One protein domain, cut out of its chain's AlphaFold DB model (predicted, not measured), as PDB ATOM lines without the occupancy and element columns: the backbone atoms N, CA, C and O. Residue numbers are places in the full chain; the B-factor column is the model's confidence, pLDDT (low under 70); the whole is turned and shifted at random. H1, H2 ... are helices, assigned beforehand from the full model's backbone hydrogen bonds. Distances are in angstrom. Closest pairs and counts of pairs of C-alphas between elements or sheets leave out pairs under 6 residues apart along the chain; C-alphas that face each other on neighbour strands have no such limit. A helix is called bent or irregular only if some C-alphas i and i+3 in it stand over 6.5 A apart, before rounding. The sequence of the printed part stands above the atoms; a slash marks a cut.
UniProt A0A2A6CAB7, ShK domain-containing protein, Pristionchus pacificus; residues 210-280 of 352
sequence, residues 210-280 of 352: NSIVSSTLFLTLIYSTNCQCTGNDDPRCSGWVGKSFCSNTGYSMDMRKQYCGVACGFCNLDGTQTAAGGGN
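What this domain is: This is residues 210 to 280 of the 352 residues of the protein "ShK domain-containing protein" of Pristionchus pacificus (UniProt A0A2A6CAB7). There is little regular structure here: a small compact head, mostly loops around the short helices H2 and H3, from which H1 sticks out as a long arm. The printed part has 71 residues with three named helices, H1, H2, H3, and no named strand; the class is all helix, with 28 residues in named elements. The whole is loose, radius of gyration of the C-alphas 15.3 A, spanning 52 by 24 by 24 A, and the arm makes the length.

Where its parts are: Find C-alpha 210 at (12.337, 17.234, -2.433); from there H1 runs 23.9 A to residue 224, not bent. Next look at H2, residues 237 to 241, 6.0 A, then H3, residues 253 to 260, 10.2 A, ending at (8.071, -24.267, 0.643).

How they stand to each other: H2 and H3 only just touch, with 3 pairs of C-alphas within 8 A, the closest Cys 237 and Cys 260 at 5.5 A. H1 is apart from both. Every O i to N i+4 pair is within hydrogen-bond range in H2 and H3; in H1 3 of 11 are, and 1 of 12 O i to N i+3 pairs.

The domain as a whole: Without H1, which stands free, the body spans 26 by 21 by 16 A. Both links are long, and the printed part has no cut. Look for pLDDT under 70 at residues 210 to 227 and 278 to 280.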
ATOM      1  N   ASN A 210      12.541  18.416  -1.578       54.22
ATOM      2  CA  ASN A 210      12.337  17.234  -2.433       54.22
ATOM      3  C   ASN A 210      13.571  16.315  -2.540       54.22
ATOM      4  O   ASN A 210      13.428  15.104  -2.691       54.22
ATOM      5  N   SER A 211      14.787  16.855  -2.401       53.00
ATOM      6  CA  SER A 211      16.022  16.055  -2.449       53.00
ATOM      7  C   SER A 211      16.265  15.245  -1.164       53.00
ATOM      8  O   SER A 211      16.775  14.121  -1.221       53.00
ATOM      9  N   ILE A 212      15.837  15.766  -0.007       56.66
ATOM     10  CA  ILE A 212      15.989  15.086   1.290       56.66
ATOM     11  C   ILE A 212      14.932  13.983   1.452       56.66
ATOM     12  O   ILE A 212      15.263  12.891   1.909       56.66
ATOM     13  N   VAL A 213      13.690  14.219   1.009       57.00
ATOM     14  CA  VAL A 213      12.595  13.233   1.126       57.00
ATOM     15  C   VAL A 213      12.800  12.027   0.193       57.00
ATOM     16  O   VAL A 213      12.452  10.904   0.550       57.00
ATOM     17  N   SER A 214      13.431  12.214  -0.972       56.19
ATOM     18  CA  SER A 214      13.720  11.107  -1.899       56.19
ATOM     19  C   SER A 214      14.859  10.195  -1.408       56.19
ATOM     20  O   SER A 214      14.807   8.978  -1.590       56.19
ATOM     21  N   SER A 215      15.852  10.751  -0.707       59.03
ATOM     22  CA  SER A 215      17.022   9.993  -0.236       59.03
ATOM     23  C   SER A 215      16.717   9.101   0.979       59.03
ATOM     24  O   SER A 215      17.274   8.011   1.104       59.03
ATOM     25  N   THR A 216      15.804   9.514   1.863       57.91
ATOM     26  CA  THR A 216      15.417   8.725   3.051       57.91
ATOM     27  C   THR A 216      14.438   7.591   2.729       57.91
ATOM     28  O   THR A 216      14.470   6.541   3.377       57.91
ATOM     29  N   LEU A 217      13.622   7.743   1.679       56.59
ATOM     30  CA  LEU A 217      12.714   6.695   1.202       56.59
ATOM     31  C   LEU A 217      13.462   5.535   0.515       56.59
ATOM     32  O   LEU A 217      13.069   4.379   0.654       56.59
ATOM     33  N   PHE A 218      14.582   5.810  -0.162       54.88
ATOM     34  CA  PHE A 218      15.387   4.764  -0.806       54.88
ATOM     35  C   PHE A 218      16.240   3.941   0.175       54.88
ATOM     36  O   PHE A 218      16.408   2.741  -0.037       54.88
ATOM     37  N   LEU A 219      16.734   4.520   1.281       55.25
ATOM     38  CA  LEU A 219      17.507   3.756   2.278       55.25
ATOM     39  C   LEU A 219      16.647   2.804   3.127       55.25
ATOM     40  O   LEU A 219      17.150   1.788   3.602       55.25
ATOM     41  N   THR A 220      15.355   3.088   3.303       55.28
ATOM     42  CA  THR A 220      14.452   2.222   4.084       55.28
ATOM     43  C   THR A 220      13.936   1.020   3.288       55.28
ATOM     44  O   THR A 220      13.585   0.002   3.884       55.28
ATOM     45  N   LEU A 221      13.968   1.076   1.952       50.91
ATOM     46  CA  LEU A 221      13.510  -0.021   1.094       50.91
ATOM     47  C   LEU A 221      14.534  -1.167   0.959       50.91
ATOM     48  O   LEU A 221      14.146  -2.298   0.684       50.91
ATOM     49  N   ILE A 222      15.829  -0.911   1.184       54.56
ATOM     50  CA  ILE A 222      16.904  -1.902   0.957       54.56
ATOM     51  C   ILE A 222      17.062  -2.890   2.137       54.56
ATOM     52  O   ILE A 222      17.644  -3.960   1.978       54.56
ATOM     53  N   TYR A 223      16.491  -2.607   3.314       51.91
ATOM     54  CA  TYR A 223      16.661  -3.452   4.510       51.91
ATOM     55  C   TYR A 223      15.663  -4.621   4.653       51.91
ATOM     56  O   TYR A 223      15.759  -5.393   5.610       51.91
ATOM     57  N   SER A 224      14.718  -4.804   3.727       52.22
ATOM     58  CA  SER A 224      13.595  -5.749   3.881       52.22
ATOM     59  C   SER A 224      13.811  -7.158   3.296       52.22
ATOM     60  O   SER A 224      12.918  -7.999   3.389       52.22
ATOM     61  N   THR A 225      14.989  -7.492   2.760       53.31
ATOM     62  CA  THR A 225      15.201  -8.756   2.016       53.31
ATOM     63  C   THR A 225      15.519  -9.997   2.864       53.31
ATOM     64  O   THR A 225      15.585 -11.103   2.325       53.31
ATOM     65  N   ASN A 226      15.662  -9.871   4.189       57.06
ATOM     66  CA  ASN A 226      16.143 -10.972   5.040       57.06
ATOM     67  C   ASN A 226      15.053 -11.825   5.717       57.06
ATOM     68  O   ASN A 226      15.374 -12.827   6.353       57.06
ATOM     69  N   CYS A 227      13.770 -11.495   5.553       58.03
ATOM     70  CA  CYS A 227      12.666 -12.230   6.187       58.03
ATOM     71  C   CYS A 227      11.827 -13.003   5.163       58.03
ATOM     72  O   CYS A 227      10.632 -12.773   5.023       58.03
ATOM     73  N   GLN A 228      12.449 -13.923   4.427       70.00
ATOM     74  CA  GLN A 228      11.738 -14.747   3.432       70.00
ATOM     75  C   GLN A 228      11.240 -16.085   3.981       70.00
ATOM     76  O   GLN A 228      10.575 -16.847   3.287       70.00
ATOM     77  N   CYS A 229      11.561 -16.368   5.237       85.00
ATOM     78  CA  CYS A 229      11.103 -17.549   5.936       85.00
ATOM     79  C   CYS A 229       9.885 -17.180   6.783       85.00
ATOM     80  O   CYS A 229       9.987 -16.513   7.809       85.00
ATOM     81  N   THR A 230       8.707 -17.601   6.339       80.38
ATOM     82  CA  THR A 230       7.435 -17.361   7.041       80.38
ATOM     83  C   THR A 230       7.201 -18.358   8.182       80.38
ATOM     84  O   THR A 230       6.341 -18.118   9.027       80.38
ATOM     85  N   GLY A 231       7.958 -19.464   8.210       81.50
ATOM     86  CA  GLY A 231       7.775 -20.590   9.137       81.50
ATOM     87  C   GLY A 231       6.598 -21.502   8.776       81.50
ATOM     88  O   GLY A 231       6.385 -22.510   9.440       81.50
ATOM     89  N   ASN A 232       5.860 -21.173   7.712       88.69
ATOM     90  CA  ASN A 232       4.685 -21.901   7.249       88.69
ATOM     91  C   ASN A 232       4.753 -22.072   5.729       88.69
ATOM     92  O   ASN A 232       4.883 -21.083   5.007       88.69
ATOM     93  N   ASP A 233       4.617 -23.305   5.254       94.25
ATOM     94  CA  ASP A 233       4.585 -23.604   3.822       94.25
ATOM     95  C   ASP A 233       3.196 -23.347   3.208       94.25
ATOM     96  O   ASP A 233       2.171 -23.378   3.899       94.25
ATOM     97  N   ASP A 234       3.154 -23.131   1.889       95.00
ATOM     98  CA  ASP A 234       1.914 -23.136   1.104       95.00
ATOM     99  C   ASP A 234       1.235 -24.515   1.249       95.00
ATOM    100  O   ASP A 234       1.916 -25.544   1.191       95.00
ATOM    101  N   PRO A 235      -0.100 -24.593   1.388       96.19
ATOM    102  CA  PRO A 235      -0.816 -25.869   1.483       96.19
ATOM    103  C   PRO A 235      -0.536 -26.848   0.331       96.19
ATOM    104  O   PRO A 235      -0.671 -28.061   0.496       96.19
ATOM    105  N   ARG A 236      -0.137 -26.343  -0.842       96.75
ATOM    106  CA  ARG A 236       0.216 -27.143  -2.029       96.75
ATOM    107  C   ARG A 236       1.664 -27.622  -2.026       96.75
ATOM    108  O   ARG A 236       2.054 -28.381  -2.916       96.75
ATOM    109  N   CYS A 237       2.455 -27.211  -1.038       97.06
ATOM    110  CA  CYS A 237       3.876 -27.498  -0.976       97.06
ATOM    111  C   CYS A 237       4.181 -29.001  -1.001       97.06
ATOM    112  O   CYS A 237       5.079 -29.434  -1.718       97.06
ATOM    113  N   SER A 238       3.375 -29.821  -0.322       96.69
ATOM    114  CA  SER A 238       3.515 -31.285  -0.332       96.69
ATOM    115  C   SER A 238       3.522 -31.877  -1.751       96.69
ATOM    116  O   SER A 238       4.329 -32.756  -2.055       96.69
ATOM    117  N   GLY A 239       2.687 -31.350  -2.653       97.38
ATOM    118  CA  GLY A 239       2.648 -31.760  -4.058       97.38
ATOM    119  C   GLY A 239       3.823 -31.230  -4.885       97.38
ATOM    120  O   GLY A 239       4.266 -31.888  -5.828       97.38
ATOM    121  N   TRP A 240       4.349 -30.054  -4.543       97.81
ATOM    122  CA  TRP A 240       5.482 -29.434  -5.233       97.81
ATOM    123  C   TRP A 240       6.824 -30.055  -4.853       97.81
ATOM    124  O   TRP A 240       7.659 -30.283  -5.730       97.81
ATOM    125  N   VAL A 241       7.017 -30.399  -3.579       96.62
ATOM    126  CA  VAL A 241       8.225 -31.082  -3.088       96.62
ATOM    127  C   VAL A 241       8.425 -32.401  -3.839       96.62
ATOM    128  O   VAL A 241       9.516 -32.653  -4.349       96.62
ATOM    129  N   GLY A 242       7.354 -33.181  -4.041       96.44
ATOM    130  CA  GLY A 242       7.394 -34.412  -4.847       96.44
ATOM    131  C   GLY A 242       7.734 -34.195  -6.331       96.44
ATOM    132  O   GLY A 242       8.189 -35.116  -7.001       96.44
ATOM    133  N   LYS A 243       7.567 -32.971  -6.847       96.81
ATOM    134  CA  LYS A 243       7.925 -32.558  -8.218       96.81
ATOM    135  C   LYS A 243       9.280 -31.844  -8.284       96.81
ATOM    136  O   LYS A 243       9.534 -31.103  -9.230       96.81
ATOM    137  N   SER A 244      10.152 -32.057  -7.297       96.56
ATOM    138  CA  SER A 244      11.489 -31.448  -7.229       96.56
ATOM    139  C   SER A 244      11.485 -29.917  -7.129       96.56
ATOM    140  O   SER A 244      12.455 -29.273  -7.518       96.56
ATOM    141  N   PHE A 245      10.428 -29.301  -6.585       97.25
ATOM    142  CA  PHE A 245      10.376 -27.840  -6.423       97.25
ATOM    143  C   PHE A 245      11.552 -27.294  -5.603       97.25
ATOM    144  O   PHE A 245      12.127 -26.271  -5.958       97.25
ATOM    145  N   CYS A 246      11.971 -28.009  -4.556       96.75
ATOM    146  CA  CYS A 246      13.072 -27.593  -3.686       96.75
ATOM    147  C   CYS A 246      14.425 -27.523  -4.409       96.75
ATOM    148  O   CYS A 246      15.211 -26.607  -4.165       96.75
ATOM    149  N   SER A 247      14.699 -28.462  -5.314       96.31
ATOM    150  CA  SER A 247      15.962 -28.550  -6.057       96.31
ATOM    151  C   SER A 247      15.922 -27.845  -7.414       96.31
ATOM    152  O   SER A 247      16.972 -27.643  -8.019       96.31
ATOM    153  N   ASN A 248      14.743 -27.442  -7.893       96.75
ATOM    154  CA  ASN A 248      14.591 -26.787  -9.185       96.75
ATOM    155  C   ASN A 248      15.152 -25.355  -9.151       96.75
ATOM    156  O   ASN A 248      14.566 -24.442  -8.568       96.75
ATOM    157  N   THR A 249      16.293 -25.163  -9.815       94.12
ATOM    158  CA  THR A 249      16.992 -23.876  -9.936       94.12
ATOM    159  C   THR A 249      16.302 -22.887 -10.872       94.12
ATOM    160  O   THR A 249      16.672 -21.717 -10.874       94.12
ATOM    161  N   GLY A 250      15.295 -23.323 -11.637       96.00
ATOM    162  CA  GLY A 250      14.417 -22.440 -12.407       96.00
ATOM    163  C   GLY A 250      13.542 -21.549 -11.520       96.00
ATOM    164  O   GLY A 250      13.077 -20.509 -11.975       96.00
ATOM    165  N   TYR A 251      13.365 -21.910 -10.243       95.12
ATOM    166  CA  TYR A 251      12.797 -21.023  -9.232       95.12
ATOM    167  C   TYR A 251      13.913 -20.356  -8.426       95.12
ATOM    168  O   TYR A 251      14.858 -21.008  -7.956       95.12
ATOM    169  N   SER A 252      13.779 -19.048  -8.197       92.88
ATOM    170  CA  SER A 252      14.680 -18.335  -7.294       92.88
ATOM    171  C   SER A 252      14.651 -18.976  -5.898       92.88
ATOM    172  O   SER A 252      13.656 -19.579  -5.484       92.88
ATOM    173  N   MET A 253      15.766 -18.892  -5.164       88.56
ATOM    174  CA  MET A 253      15.823 -19.386  -3.776       88.56
ATOM    175  C   MET A 253      14.753 -18.725  -2.907       88.56
ATOM    176  O   MET A 253      14.159 -19.362  -2.047       88.56
ATOM    177  N   ASP A 254      14.486 -17.462  -3.189       89.62
ATOM    178  CA  ASP A 254      13.506 -16.612  -2.534       89.62
ATOM    179  C   ASP A 254      12.081 -17.135  -2.703       89.62
ATOM    180  O   ASP A 254      11.371 -17.380  -1.728       89.62
ATOM    181  N   MET A 255      11.712 -17.472  -3.939       92.62
ATOM    182  CA  MET A 255      10.427 -18.091  -4.241       92.62
ATOM    183  C   MET A 255      10.297 -19.469  -3.579       92.62
ATOM    184  O   MET A 255       9.256 -19.803  -3.013       92.62
ATOM    185  N   ARG A 256      11.371 -20.267  -3.574       94.50
ATOM    186  CA  ARG A 256      11.364 -21.576  -2.905       94.50
ATOM    187  C   ARG A 256      11.198 -21.460  -1.388       94.50
ATOM    188  O   ARG A 256      10.458 -22.252  -0.808       94.50
ATOM    189  N   LYS A 257      11.820 -20.460  -0.758       91.88
ATOM    190  CA  LYS A 257      11.661 -20.152   0.676       91.88
ATOM    191  C   LYS A 257      10.259 -19.662   1.015       91.88
ATOM    192  O   LYS A 257       9.691 -20.104   2.007       91.88
ATOM    193  N   GLN A 258       9.705 -18.787   0.179       91.62
ATOM    194  CA  GLN A 258       8.391 -18.194   0.402       91.62
ATOM    195  C   GLN A 258       7.272 -19.242   0.379       91.62
ATOM    196  O   GLN A 258       6.348 -19.172   1.186       91.62
ATOM    197  N   TYR A 259       7.348 -20.199  -0.548       94.75
ATOM    198  CA  TYR A 259       6.277 -21.170  -0.772       94.75
ATOM    199  C   TYR A 259       6.485 -22.511  -0.061       94.75
ATOM    200  O   TYR A 259       5.510 -23.148   0.325       94.75
ATOM    201  N   CYS A 260       7.730 -22.952   0.097       96.81
ATOM    202  CA  CYS A 260       8.071 -24.267   0.643       96.81
ATOM    203  C   CYS A 260       9.308 -24.221   1.546       96.81
ATOM    204  O   CYS A 260      10.098 -25.165   1.576       96.81
ATOM    205  N   GLY A 261       9.540 -23.109   2.241       94.31
ATOM    206  CA  GLY A 261      10.752 -22.916   3.021       94.31
ATOM    207  C   GLY A 261      11.012 -24.021   4.041       94.31
ATOM    208  O   GLY A 261      12.144 -24.498   4.122       94.31
ATOM    209  N   VAL A 262       9.994 -24.456   4.784       94.50
ATOM    210  CA  VAL A 262      10.146 -25.469   5.838       94.50
ATOM    211  C   VAL A 262      10.275 -26.864   5.241       94.50
ATOM    212  O   VAL A 262      11.244 -27.564   5.537       94.50
ATOM    213  N   ALA A 263       9.374 -27.255   4.339       95.81
ATOM    214  CA  ALA A 263       9.416 -28.564   3.690       95.81
ATOM    215  C   ALA A 263      10.680 -28.781   2.843       95.81
ATOM    216  O   ALA A 263      11.181 -29.902   2.764       95.81
ATOM    217  N   CYS A 264      11.222 -27.724   2.232       95.62
ATOM    218  CA  CYS A 264      12.495 -27.783   1.512       95.62
ATOM    219  C   CYS A 264      13.725 -27.670   2.425       95.62
ATOM    220  O   CYS A 264      14.852 -27.741   1.935       95.62
ATOM    221  N   GLY A 265      13.534 -27.464   3.731       93.75
ATOM    222  CA  GLY A 265      14.618 -27.320   4.699       93.75
ATOM    223  C   GLY A 265      15.421 -26.029   4.549       93.75
ATOM    224  O   GLY A 265      16.532 -25.957   5.065       93.75
ATOM    225  N   PHE A 266      14.899 -25.016   3.850       92.50
ATOM    226  CA  PHE A 266      15.501 -23.680   3.728       92.50
ATOM    227  C   PHE A 266      15.154 -22.765   4.905       92.50
ATOM    228  O   PHE A 266      15.867 -21.797   5.177       92.50
ATOM    229  N   CYS A 267      14.062 -23.074   5.594       92.44
ATOM    230  CA  CYS A 267      13.537 -22.347   6.731       92.44
ATOM    231  C   CYS A 267      13.213 -23.322   7.863       92.44
ATOM    232  O   CYS A 267      12.813 -24.459   7.638       92.44
ATOM    233  N   ASN A 268      13.360 -22.863   9.093       87.50
ATOM    234  CA  ASN A 268      12.864 -23.536  10.276       87.50
ATOM    235  C   ASN A 268      11.385 -23.170  10.493       87.50
ATOM    236  O   ASN A 268      10.908 -22.134  10.024       87.50
ATOM    237  N   LEU A 269      10.669 -23.991  11.266       85.00
ATOM    238  CA  LEU A 269       9.273 -23.745  11.671       85.00
ATOM    239  C   LEU A 269       9.086 -22.420  12.433       85.00
ATOM    240  O   LEU A 269       7.988 -21.876  12.484       85.00
ATOM    241  N   ASP A 270      10.151 -21.882  13.029       78.06
ATOM    242  CA  ASP A 270      10.134 -20.591  13.721       78.06
ATOM    243  C   ASP A 270      10.290 -19.383  12.776       78.06
ATOM    244  O   ASP A 270      10.285 -18.240  13.235       78.06
ATOM    245  N   GLY A 271      10.406 -19.624  11.465       79.00
ATOM    246  CA  GLY A 271      10.613 -18.592  10.451       79.00
ATOM    247  C   GLY A 271      12.066 -18.144  10.311       79.00
ATOM    248  O   GLY A 271      12.341 -17.188   9.592       79.00
ATOM    249  N   THR A 272      13.023 -18.811  10.960       81.31
ATOM    250  CA  THR A 272      14.446 -18.530  10.731       81.31
ATOM    251  C   THR A 272      14.975 -19.288   9.513       81.31
ATOM    252  O   THR A 272      14.451 -20.334   9.145       81.31
ATOM    253  N   GLN A 273      16.008 -18.765   8.852       83.69
ATOM    254  CA  GLN A 273      16.621 -19.418   7.692       83.69
ATOM    255  C   GLN A 273      17.646 -20.468   8.139       83.69
ATOM    256  O   GLN A 273      18.370 -20.258   9.114       83.69
ATOM    257  N   THR A 274      17.722 -21.588   7.426       83.62
ATOM    258  CA  THR A 274      18.750 -22.616   7.639       83.62
ATOM    259  C   THR A 274      19.991 -22.325   6.790       83.62
ATOM    260  O   THR A 274      19.949 -21.532   5.846       83.62
ATOM    261  N   ALA A 275      21.095 -23.027   7.058       76.81
ATOM    262  CA  ALA A 275      22.288 -22.965   6.208       76.81
ATOM    263  C   ALA A 275      21.989 -23.353   4.742       76.81
ATOM    264  O   ALA A 275      22.532 -22.753   3.817       76.81
ATOM    265  N   ALA A 276      21.064 -24.296   4.514       80.75
ATOM    266  CA  ALA A 276      20.637 -24.702   3.173       80.75
ATOM    267  C   ALA A 276      19.879 -23.589   2.429       80.75
ATOM    268  O   ALA A 276      19.901 -23.533   1.202       80.75
ATOM    269  N   GLY A 277      19.243 -22.669   3.160       78.31
ATOM    270  CA  GLY A 277      18.625 -21.473   2.596       78.31
ATOM    271  C   GLY A 277      19.629 -20.448   2.055       78.31
ATOM    272  O   GLY A 277      19.205 -19.397   1.590       78.31
ATOM    273  N   GLY A 278      20.938 -20.700   2.092       68.88
ATOM    274  CA  GLY A 278      21.945 -19.727   1.652       68.88
ATOM    275  C   GLY A 278      22.202 -18.615   2.671       68.88
ATOM    276  O   GLY A 278      22.796 -17.593   2.330       68.88
ATOM    277  N   GLY A 279      21.776 -18.810   3.920       58.06
ATOM    278  CA  GLY A 279      22.101 -17.927   5.030       58.06
ATOM    279  C   GLY A 279      23.520 -18.193   5.520       58.06
ATOM    280  O   GLY A 279      23.718 -18.933   6.483       58.06
ATOM    281  N   ASN A 280      24.516 -17.596   4.867       47.34
ATOM    282  CA  ASN A 280      25.855 -17.488   5.441       47.34
ATOM    283  C   ASN A 280      25.789 -16.444   6.557       47.34
ATOM    284  O   ASN A 280      25.634 -15.263   6.274       47.34
TER     285      ASN A 280